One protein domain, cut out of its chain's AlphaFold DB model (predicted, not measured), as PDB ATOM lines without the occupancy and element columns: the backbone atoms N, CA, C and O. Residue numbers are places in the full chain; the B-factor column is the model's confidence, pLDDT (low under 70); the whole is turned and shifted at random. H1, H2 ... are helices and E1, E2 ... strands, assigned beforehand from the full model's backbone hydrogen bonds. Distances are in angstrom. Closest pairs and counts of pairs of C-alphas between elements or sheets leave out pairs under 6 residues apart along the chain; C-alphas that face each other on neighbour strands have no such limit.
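Overview. This is residues 91 to 167 of the 221 residues of the protein "Ald_Xan_dh_C2 domain-containing protein" of Mesorhizobium amorphae CCBAU 01583 (UniProt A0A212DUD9). A long, narrow sheet of three strands makes the length of a rod, with the short helix H1 packed along it over E3 and a second short helix, H2, packed on H1 and only grazing the sheet. The hairpin turn of E1 and E2 reaches one end of the rod, and the long link before H2 starts from the other end and folds back toward the helices. The printed part has 77 residues, with two named helices and three named strands in the order E1, E2, H1, E3, H2; the sheet runs E1, E2, E3 and is mixed, E1 antiparallel and E3 parallel to E2, and the class is mixed, helices and strands. It is only just compact, close to loose, with a radius of gyration of the C-alphas of 13.7 A, and the C-alphas span 46 by 20 by 16 A.

Arrangement. The inner strand E2, residues 104 to 114, has the edge strands E1, residues 91 to 98, and E3, residues 138 to 146, as neighbours. E1 and E2 form a hairpin, antiparallel at 177 degrees, with N 93 and O 110 at 3.0 A and N 108 and O 95 at 2.8 A, within hydrogen-bond range. E2 and E3 are parallel at 6 degrees, with N 109 and O 140 at 2.9 A and N 144 and O 111 at 2.8 A, also within range. H1, residues 122 to 129, is on the sheet at a height over the sheet of 7.5 A. It lies over E3 and runs along the strands, at 10 degrees to E3 on the local plane; the closest C-alphas of H1 and E3, those of Ala 123 and Gly 143, are 4.7 A apart. E2, H1 and E3 form a strand-helix-strand unit, two parallel neighbour strands with a helix between them in the chain, and its crossover is right-handed. H2, residues 161 to 166, touches H1, with the closest C-alphas, those of Gly 126 and Ala 164, 5.4 A apart; they run the same way at a steep tilt of 66 degrees. H2 only grazes the sheet, with its residues 163 to 166. In H1 and H2 every O i to N i+4 pair is within hydrogen-bond range.

Along the chain. E2 is 29.3 A long from first to last C-alpha, E3 26.4 A and E1 22.9 A; H1 measures 10.9 A and H2 8.4 A. E1 begins at C-alpha 91, (28.073, 84.472, 230.257), and E3 ends at C-alpha 146, (32.222, 79.440, 221.903). H2 ends at C-alpha 166, (31.558, 84.650, 241.314).

Size, cuts and confidence. The two C-alphas farthest apart, those of Asp 101 and Asn 149, are 46.5 A apart. The printed part has no cut. The link from E3 to H2, residues 147 to 160, is long, and the link from E1 to E2 is tight. The mean pLDDT of the printed part is 90.0, with residues 166 to 167 under 70.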
ATOM      1  N   SER A  91      29.480  84.154 230.014       92.56
ATOM      2  CA  SER A  91      28.073  84.472 230.257       92.56
ATOM      3  C   SER A  91      27.407  83.282 230.933       92.56
ATOM      4  O   SER A  91      27.248  82.224 230.323       92.56
ATOM      5  N   ILE A  92      27.035  83.440 232.202       92.38
ATOM      6  CA  ILE A  92      26.584  82.341 233.062       92.38
ATOM      7  C   ILE A  92      25.189  82.664 233.595       92.38
ATOM      8  O   ILE A  92      24.986  83.720 234.196       92.38
ATOM      9  N   ASP A  93      24.250  81.746 233.368       91.50
ATOM     10  CA  ASP A  93      22.930  81.751 233.997       91.50
ATOM     11  C   ASP A  93      22.892  80.662 235.062       91.50
ATOM     12  O   ASP A  93      23.325  79.537 234.805       91.50
ATOM     13  N   VAL A  94      22.352  80.985 236.239       91.12
ATOM     14  CA  VAL A  94      22.223  80.033 237.344       91.12
ATOM     15  C   VAL A  94      20.811  80.070 237.912       91.12
ATOM     16  O   VAL A  94      20.257  81.136 238.191       91.12
ATOM     17  N   LYS A  95      20.242  78.887 238.126       90.38
ATOM     18  CA  LYS A  95      18.971  78.670 238.807       90.38
ATOM     19  C   LYS A  95      19.215  77.817 240.044       90.38
ATOM     20  O   LYS A  95      19.858  76.776 239.964       90.38
ATOM     21  N   ILE A  96      18.685  78.256 241.180       90.62
ATOM     22  CA  ILE A  96      18.818  77.564 242.463       90.62
ATOM     23  C   ILE A  96      17.423  77.296 243.022       90.62
ATOM     24  O   ILE A  96      16.590  78.200 243.062       90.62
ATOM     25  N   GLY A  97      17.185  76.068 243.475       89.62
ATOM     26  CA  GLY A  97      16.067  75.725 244.346       89.62
ATOM     27  C   GLY A  97      16.515  75.754 245.803       89.62
ATOM     28  O   GLY A  97      17.490  75.091 246.158       89.62
ATOM     29  N   ALA A  98      15.809  76.508 246.645       91.00
ATOM     30  CA  ALA A  98      16.070  76.570 248.079       91.00
ATOM     31  C   ALA A  98      14.770  76.460 248.882       91.00
ATOM     32  O   ALA A  98      13.714  76.933 248.460       91.00
ATOM     33  N   ARG A  99      14.855  75.829 250.053       88.19
ATOM     34  CA  ARG A  99      13.776  75.759 251.043       88.19
ATOM     35  C   ARG A  99      13.691  77.066 251.836       88.19
ATOM     36  O   ARG A  99      14.645  77.840 251.882       88.19
ATOM     37  N   LYS A 100      12.562  77.282 252.525       90.12
ATOM     38  CA  LYS A 100      12.359  78.446 253.414       90.12
ATOM     39  C   LYS A 100      13.410  78.540 254.532       90.12
ATOM     40  O   LYS A 100      13.735  79.640 254.959       90.12
ATOM     41  N   ASP A 101      13.954  77.405 254.973       87.38
ATOM     42  CA  ASP A 101      15.013  77.323 255.994       87.38
ATOM     43  C   ASP A 101      16.417  77.731 255.483       87.38
ATOM     44  O   ASP A 101      17.357  77.867 256.275       87.38
ATOM     45  N   GLY A 102      16.556  77.964 254.170       82.62
ATOM     46  CA  GLY A 102      17.804  78.324 253.495       82.62
ATOM     47  C   GLY A 102      18.600  77.141 252.929       82.62
ATOM     48  O   GLY A 102      19.692  77.347 252.398       82.62
ATOM     49  N   THR A 103      18.091  75.910 253.020       87.44
ATOM     50  CA  THR A 103      18.733  74.715 252.452       87.44
ATOM     51  C   THR A 103      18.593  74.702 250.933       87.44
ATOM     52  O   THR A 103      17.478  74.761 250.413       87.44
ATOM     53  N   ILE A 104      19.711  74.575 250.216       88.94
ATOM     54  CA  ILE A 104      19.720  74.448 248.756       88.94
ATOM     55  C   ILE A 104      19.445  72.987 248.376       88.94
ATOM     56  O   ILE A 104      20.134  72.089 248.851       88.94
ATOM     57  N   THR A 105      18.441  72.739 247.532       90.81
ATOM     58  CA  THR A 105      17.994  71.381 247.151       90.81
ATOM     59  C   THR A 105      18.361  70.992 245.724       90.81
ATOM     60  O   THR A 105      18.537  69.806 245.432       90.81
ATOM     61  N   ALA A 106      18.465  71.976 244.829       92.62
ATOM     62  CA  ALA A 106      18.804  71.764 243.432       92.62
ATOM     63  C   ALA A 106      19.513  72.983 242.843       92.62
ATOM     64  O   ALA A 106      19.222  74.120 243.228       92.62
ATOM     65  N   ALA A 107      20.397  72.759 241.874       92.56
ATOM     66  CA  ALA A 107      20.980  73.836 241.088       92.56
ATOM     67  C   ALA A 107      21.133  73.453 239.612       92.56
ATOM     68  O   ALA A 107      21.487  72.323 239.272       92.56
ATOM     69  N   GLU A 108      20.883  74.422 238.739       94.19
ATOM     70  CA  GLU A 108      21.117  74.326 237.303       94.19
ATOM     71  C   GLU A 108      21.965  75.515 236.850       94.19
ATOM     72  O   GLU A 108      21.669  76.654 237.217       94.19
ATOM     73  N   ALA A 109      23.013  75.273 236.062       93.06
ATOM     74  CA  ALA A 109      23.801  76.338 235.449       93.06
ATOM     75  C   ALA A 109      24.025  76.103 233.957       93.06
ATOM     76  O   ALA A 109      24.404  75.009 233.534       93.06
ATOM     77  N   THR A 110      23.875  77.179 233.190       95.19
ATOM     78  CA  THR A 110      24.266  77.250 231.785       95.19
ATOM     79  C   THR A 110      25.440  78.204 231.661       95.19
ATOM     80  O   THR A 110      25.298  79.412 231.865       95.19
ATOM     81  N   LEU A 111      26.609  77.665 231.327       94.31
ATOM     82  CA  LEU A 111      27.851  78.415 231.239       94.31
ATOM     83  C   LEU A 111      28.285  78.543 229.783       94.31
ATOM     84  O   LEU A 111      28.493  77.540 229.115       94.31
ATOM     85  N   ARG A 112      28.458  79.771 229.293       94.62
ATOM     86  CA  ARG A 112      29.045  80.039 227.971       94.62
ATOM     87  C   ARG A 112      30.410  80.674 228.161       94.62
ATOM     88  O   ARG A 112      30.489  81.740 228.775       94.62
ATOM     89  N   TYR A 113      31.446  80.022 227.653       94.69
ATOM     90  CA  TYR A 113      32.835  80.467 227.690       94.69
ATOM     91  C   TYR A 113      33.300  80.803 226.279       94.69
ATOM     92  O   TYR A 113      33.041  80.054 225.345       94.69
ATOM     93  N   THR A 114      34.002  81.919 226.108       93.50
ATOM     94  CA  THR A 114      34.682  82.223 224.842       93.50
ATOM     95  C   THR A 114      36.079  81.603 224.837       93.50
ATOM     96  O   THR A 114      36.774  81.759 225.840       93.50
ATOM     97  N   SER A 115      36.522  80.993 223.732       89.38
ATOM     98  CA  SER A 115      37.847  80.336 223.635       89.38
ATOM     99  C   SER A 115      38.848  81.007 222.672       89.38
ATOM    100  O   SER A 115      39.948  80.510 222.418       89.38
ATOM    101  N   GLY A 116      38.490  82.156 222.091       90.69
ATOM    102  CA  GLY A 116      39.233  82.676 220.939       90.69
ATOM    103  C   GLY A 116      39.092  81.734 219.729       90.69
ATOM    104  O   GLY A 116      38.073  81.040 219.630       90.69
ATOM    105  N   PRO A 117      40.065  81.695 218.800       91.00
ATOM    106  CA  PRO A 117      39.941  80.926 217.559       91.00
ATOM    107  C   PRO A 117      40.208  79.425 217.733       91.00
ATOM    108  O   PRO A 117      39.955  78.657 216.810       91.00
ATOM    109  N   TYR A 118      40.725  78.993 218.886       88.81
ATOM    110  CA  TYR A 118      41.098  77.601 219.139       88.81
ATOM    111  C   TYR A 118      40.189  76.995 220.201       88.81
ATOM    112  O   TYR A 118      39.910  77.641 221.210       88.81
ATOM    113  N   ALA A 119      39.756  75.752 219.994       87.19
ATOM    114  CA  ALA A 119      38.970  75.028 220.986       87.19
ATOM    115  C   ALA A 119      39.784  74.799 222.266       87.19
ATOM    116  O   ALA A 119      40.952  74.405 222.219       87.19
ATOM    117  N   GLY A 120      39.150  75.072 223.401       84.62
ATOM    118  CA  GLY A 120      39.673  74.827 224.733       84.62
ATOM    119  C   GLY A 120      38.757  73.891 225.515       84.62
ATOM    120  O   GLY A 120      37.856  73.258 224.973       84.62
ATOM    121  N   MET A 121      39.006  73.816 226.819       89.38
ATOM    122  CA  MET A 121      38.196  73.054 227.777       89.38
ATOM    123  C   MET A 121      37.619  73.973 228.863       89.38
ATOM    124  O   MET A 121      37.366  73.555 229.994       89.38
ATOM    125  N   TRP A 122      37.464  75.269 228.566       92.62
ATOM    126  CA  TRP A 122      37.176  76.268 229.594       92.62
ATOM    127  C   TRP A 122      35.774  76.085 230.179       92.62
ATOM    128  O   TRP A 122      35.611  76.156 231.402       92.62
ATOM    129  N   ALA A 123      34.779  75.788 229.342       93.50
ATOM    130  CA  ALA A 123      33.421  75.511 229.791       93.50
ATOM    131  C   ALA A 123      33.319  74.255 230.668       93.50
ATOM    132  O   ALA A 123      32.575  74.266 231.649       93.50
ATOM    133  N   GLU A 124      34.088  73.208 230.363       93.56
ATOM    134  CA  GLU A 124      34.120  71.966 231.145       93.56
ATOM    135  C   GLU A 124      34.655  72.214 232.560       93.56
ATOM    136  O   GLU A 124      33.998  71.877 233.549       93.56
ATOM    137  N   LEU A 125      35.797  72.900 232.670       93.44
ATOM    138  CA  LEU A 125      36.381  73.267 233.963       93.44
ATOM    139  C   LEU A 125      35.431  74.154 234.783       93.44
ATOM    140  O   LEU A 125      35.313  74.003 236.001       93.44
ATOM    141  N   GLY A 126      34.707  75.056 234.115       93.06
ATOM    142  CA  GLY A 126      33.678  75.877 234.750       93.06
ATOM    143  C   GLY A 126      32.497  75.042 235.248       93.06
ATOM    144  O   GLY A 126      32.042  75.226 236.374       93.06
ATOM    145  N   ALA A 127      32.028  74.088 234.444       92.69
ATOM    146  CA  ALA A 127      30.920  73.204 234.791       92.69
ATOM    147  C   ALA A 127      31.251  72.275 235.971       92.69
ATOM    148  O   ALA A 127      30.388  72.042 236.817       92.69
ATOM    149  N   MET A 128      32.497  71.794 236.071       92.38
ATOM    150  CA  MET A 128      32.979  71.010 237.216       92.38
ATOM    151  C   MET A 128      32.992  71.811 238.522       92.38
ATOM    152  O   MET A 128      32.785  71.252 239.599       92.38
ATOM    153  N   THR A 129      33.267  73.113 238.442       92.38
ATOM    154  CA  THR A 129      33.558  73.945 239.617       92.38
ATOM    155  C   THR A 129      32.389  74.820 240.060       92.38
ATOM    156  O   THR A 129      32.367  75.229 241.219       92.38
ATOM    157  N   ALA A 130      31.382  75.034 239.203       90.62
ATOM    158  CA  ALA A 130      30.239  75.923 239.446       90.62
ATOM    159  C   ALA A 130      29.550  75.722 240.804       90.62
ATOM    160  O   ALA A 130      29.172  76.689 241.460       90.62
ATOM    161  N   PHE A 131      29.422  74.471 241.250       90.88
ATOM    162  CA  PHE A 131      28.718  74.121 242.483       90.88
ATOM    163  C   PHE A 131      29.582  73.365 243.497       90.88
ATOM    164  O   PHE A 131      29.063  72.845 244.483       90.88
ATOM    165  N   ALA A 132      30.901  73.305 243.288       88.25
ATOM    166  CA  ALA A 132      31.797  72.424 244.044       88.25
ATOM    167  C   ALA A 132      31.821  72.699 245.563       88.25
ATOM    168  O   ALA A 132      32.102  71.791 246.349       88.25
ATOM    169  N   CYS A 133      31.499  73.927 245.978       88.00
ATOM    170  CA  CYS A 133      31.489  74.351 247.381       88.00
ATOM    171  C   CYS A 133      30.215  73.958 248.151       88.00
ATOM    172  O   CYS A 133      30.200  74.042 249.382       88.00
ATOM    173  N   TYR A 134      29.160  73.522 247.458       86.50
ATOM    174  CA  TYR A 134      27.856  73.228 248.054       86.50
ATOM    175  C   TYR A 134      27.577  71.726 248.044       86.50
ATOM    176  O   TYR A 134      27.921  71.012 247.100       86.50
ATOM    177  N   LYS A 135      26.928  71.225 249.099       86.56
ATOM    178  CA  LYS A 135      26.355  69.876 249.080       86.56
ATOM    179  C   LYS A 135      24.980  69.945 248.418       86.56
ATOM    180  O   LYS A 135      24.057  70.498 249.004       86.56
ATOM    181  N   LEU A 136      24.866  69.388 247.216       88.00
ATOM    182  CA  LEU A 136      23.640  69.377 246.423       88.00
ATOM    183  C   LEU A 136      23.344  67.955 245.955       88.00
ATOM    184  O   LEU A 136      24.224  67.306 245.392       88.00
ATOM    185  N   ASP A 137      22.108  67.507 246.154       89.06
ATOM    186  CA  ASP A 137      21.673  66.177 245.709       89.06
ATOM    187  C   ASP A 137      21.281  66.179 244.221       89.06
ATOM    188  O   ASP A 137      21.403  65.164 243.542       89.06
ATOM    189  N   ASN A 138      20.860  67.337 243.692       93.69
ATOM    190  CA  ASN A 138      20.394  67.495 242.314       93.69
ATOM    191  C   ASN A 138      21.151  68.633 241.620       93.69
ATOM    192  O   ASN A 138      20.944  69.809 241.933       93.69
ATOM    193  N   VAL A 139      22.021  68.298 240.668       93.75
ATOM    194  CA  VAL A 139      22.833  69.281 239.939       93.75
ATOM    195  C   VAL A 139      22.795  69.003 238.446       93.75
ATOM    196  O   VAL A 139      23.019  67.874 238.015       93.75
ATOM    197  N   LYS A 140      22.578  70.056 237.658       94.56
ATOM    198  CA  LYS A 140      22.737  70.032 236.204       94.56
ATOM    199  C   LYS A 140      23.613  71.198 235.756       94.56
ATOM    200  O   LYS A 140      23.290  72.355 235.998       94.56
ATOM    201  N   THR A 141      24.714  70.906 235.078       94.00
ATOM    202  CA  THR A 141      25.581  71.923 234.476       94.00
ATOM    203  C   THR A 141      25.700  71.670 232.983       94.00
ATOM    204  O   THR A 141      25.892  70.539 232.545       94.00
ATOM    205  N   VAL A 142      25.549  72.729 232.190       94.81
ATOM    206  CA  VAL A 142      25.729  72.699 230.737       94.81
ATOM    207  C   VAL A 142      26.774  73.742 230.375       94.81
ATOM    208  O   VAL A 142      26.577  74.930 230.629       94.81
ATOM    209  N   GLY A 143      27.894  73.294 229.817       94.56
ATOM    210  CA  GLY A 143      28.976  74.152 229.347       94.56
ATOM    211  C   GLY A 143      28.962  74.277 227.826       94.56
ATOM    212  O   GLY A 143      28.901  73.269 227.132       94.56
ATOM    213  N   TYR A 144      29.049  75.505 227.323       94.69
ATOM    214  CA  TYR A 144      29.227  75.823 225.910       94.69
ATOM    215  C   TYR A 144      30.576  76.500 225.705       94.69
ATOM    216  O   TYR A 144      30.839  77.554 226.295       94.69
ATOM    217  N   GLU A 145      31.388  75.917 224.833       93.62
ATOM    218  CA  GLU A 145      32.630  76.512 224.356       93.62
ATOM    219  C   GLU A 145      32.347  77.258 223.046       93.62
ATOM    220  O   GLU A 145      31.916  76.664 222.061       93.62
ATOM    221  N   VAL A 146      32.545  78.574 223.040       94.38
ATOM    222  CA  VAL A 146      32.222  79.440 221.903       94.38
ATOM    223  C   VAL A 146      33.514  79.938 221.271       94.38
ATOM    224  O   VAL A 146      34.266  80.715 221.873       94.38
ATOM    225  N   LEU A 147      33.766  79.499 220.040       94.75
ATOM    226  CA  LEU A 147      34.879  79.982 219.230       94.75
ATOM    227  C   LEU A 147      34.570  81.380 218.696       94.75
ATOM    228  O   LEU A 147      33.468  81.648 218.222       94.75
ATOM    229  N   VAL A 148      35.541  82.285 218.801       93.06
ATOM    230  CA  VAL A 148      35.402  83.694 218.408       93.06
ATOM    231  C   VAL A 148      36.716  84.230 217.842       93.06
ATOM    232  O   VAL A 148      37.789  83.817 218.263       93.06
ATOM    233  N   ASN A 149      36.670  85.239 216.971       93.19
ATOM    234  CA  ASN A 149      37.869  85.878 216.397       93.19
ATOM    235  C   ASN A 149      38.591  86.854 217.353       93.19
ATOM    236  O   ASN A 149      39.255  87.790 216.915       93.19
ATOM    237  N   ARG A 150      38.449  86.674 218.671       89.75
ATOM    238  CA  ARG A 150      39.210  87.423 219.689       89.75
ATOM    239  C   ARG A 150      40.525  86.702 220.006       89.75
ATOM    240  O   ARG A 150      40.637  85.529 219.663       89.75
ATOM    241  N   PRO A 151      41.508  87.350 220.664       88.56
ATOM    242  CA  PRO A 151      42.749  86.685 221.050       88.56
ATOM    243  C   PRO A 151      42.497  85.351 221.758       88.56
ATOM    244  O   PRO A 151      41.515  85.207 222.492       88.56
ATOM    245  N   LYS A 152      43.395  84.389 221.523       87.00
ATOM    246  CA  LYS A 152      43.367  83.070 222.164       87.00
ATOM    247  C   LYS A 152      43.202  83.229 223.671       87.00
ATOM    248  O   LYS A 152      43.890  84.043 224.274       87.00
ATOM    249  N   THR A 153      42.327  82.445 224.283       90.75
ATOM    250  CA  THR A 153      42.217  82.445 225.740       90.75
ATOM    251  C   THR A 153      43.214  81.475 226.357       90.75
ATOM    252  O   THR A 153      43.588  80.458 225.764       90.75
ATOM    253  N   ALA A 154      43.678  81.809 227.554       90.06
ATOM    254  CA  ALA A 154      44.666  81.038 228.286       90.06
ATOM    255  C   ALA A 154      44.261  80.873 229.750       90.06
ATOM    256  O   ALA A 154      43.422  81.597 230.293       90.06
ATOM    257  N   ALA A 155      44.904  79.910 230.408       90.12
ATOM    258  CA  ALA A 155      44.698  79.680 231.823       90.12
ATOM    259  C   ALA A 155      45.141  80.911 232.627       90.12
ATOM    260  O   ALA A 155      46.289  81.348 232.545       90.12
ATOM    261  N   TYR A 156      44.231  81.417 233.454       90.50
ATOM    262  CA  TYR A 156      44.513  82.447 234.441       90.50
ATOM    263  C   TYR A 156      44.055  81.942 235.805       90.50
ATOM    264  O   TYR A 156      42.889  81.585 235.945       90.50
ATOM    265  N   ARG A 157      44.997  81.853 236.755       91.31
ATOM    266  CA  ARG A 157      44.877  81.410 238.160       91.31
ATOM    267  C   ARG A 157      43.500  80.833 238.533       91.31
ATOM    268  O   ARG A 157      42.554  81.586 238.746       91.31
ATOM    269  N   ALA A 158      43.459  79.509 238.710       90.56
ATOM    270  CA  ALA A 158      42.236  78.710 238.832       90.56
ATOM    271  C   ALA A 158      41.381  78.815 237.550       90.56
ATOM    272  O   ALA A 158      40.385  79.526 237.534       90.56
ATOM    273  N   PRO A 159      41.770  78.154 236.444       89.69
ATOM    274  CA  PRO A 159      41.068  78.301 235.171       89.69
ATOM    275  C   PRO A 159      39.574  77.988 235.330       89.69
ATOM    276  O   PRO A 159      39.201  76.982 235.930       89.69
ATOM    277  N   SER A 160      38.731  78.890 234.824       91.88
ATOM    278  CA  SER A 160      37.259  78.818 234.849       91.88
ATOM    279  C   SER A 160      36.573  78.913 236.223       91.88
ATOM    280  O   SER A 160      35.471  79.455 236.310       91.88
ATOM    281  N   ALA A 161      37.210  78.486 237.314       90.31
ATOM    282  CA  ALA A 161      36.569  78.416 238.629       90.31
ATOM    283  C   ALA A 161      36.117  79.778 239.200       90.31
ATOM    284  O   ALA A 161      34.967  79.870 239.627       90.31
ATOM    285  N   PRO A 162      36.918  80.866 239.172       89.88
ATOM    286  CA  PRO A 162      36.484  82.177 239.648       89.88
ATOM    287  C   PRO A 162      35.273  82.704 238.882       89.88
ATOM    288  O   PRO A 162      34.380  83.300 239.474       89.88
ATOM    289  N   MET A 163      35.210  82.456 237.572       87.62
ATOM    290  CA  MET A 163      34.080  82.886 236.749       87.62
ATOM    291  C   MET A 163      32.808  82.121 237.107       87.62
ATOM    292  O   MET A 163      31.752  82.733 237.262       87.62
ATOM    293  N   ALA A 164      32.923  80.803 237.285       85.69
ATOM    294  CA  ALA A 164      31.815  79.950 237.694       85.69
ATOM    295  C   ALA A 164      31.332  80.258 239.123       85.69
ATOM    296  O   ALA A 164      30.131  80.267 239.376       85.69
ATOM    297  N   ALA A 165      32.252  80.565 240.041       78.44
ATOM    298  CA  ALA A 165      31.949  80.802 241.449       78.44
ATOM    299  C   ALA A 165      31.446  82.223 241.752       78.44
ATOM    300  O   ALA A 165      30.658  82.392 242.679       78.44
ATOM    301  N   LEU A 166      31.890  83.249 241.016       62.06
ATOM    302  CA  LEU A 166      31.558  84.650 241.314       62.06
ATOM    303  C   LEU A 166      30.247  85.108 240.647       62.06
ATOM    304  O   LEU A 166      29.594  86.032 241.128       62.06
ATOM    305  N   ARG A 167      29.836  84.477 239.539       56.69
ATOM    306  CA  ARG A 167      28.723  84.949 238.697       56.69
ATOM    307  C   ARG A 167      27.423  84.174 238.943       56.69
ATOM    308  O   ARG A 167      26.938  83.455 238.075       56.69
TER     309      ARG A 167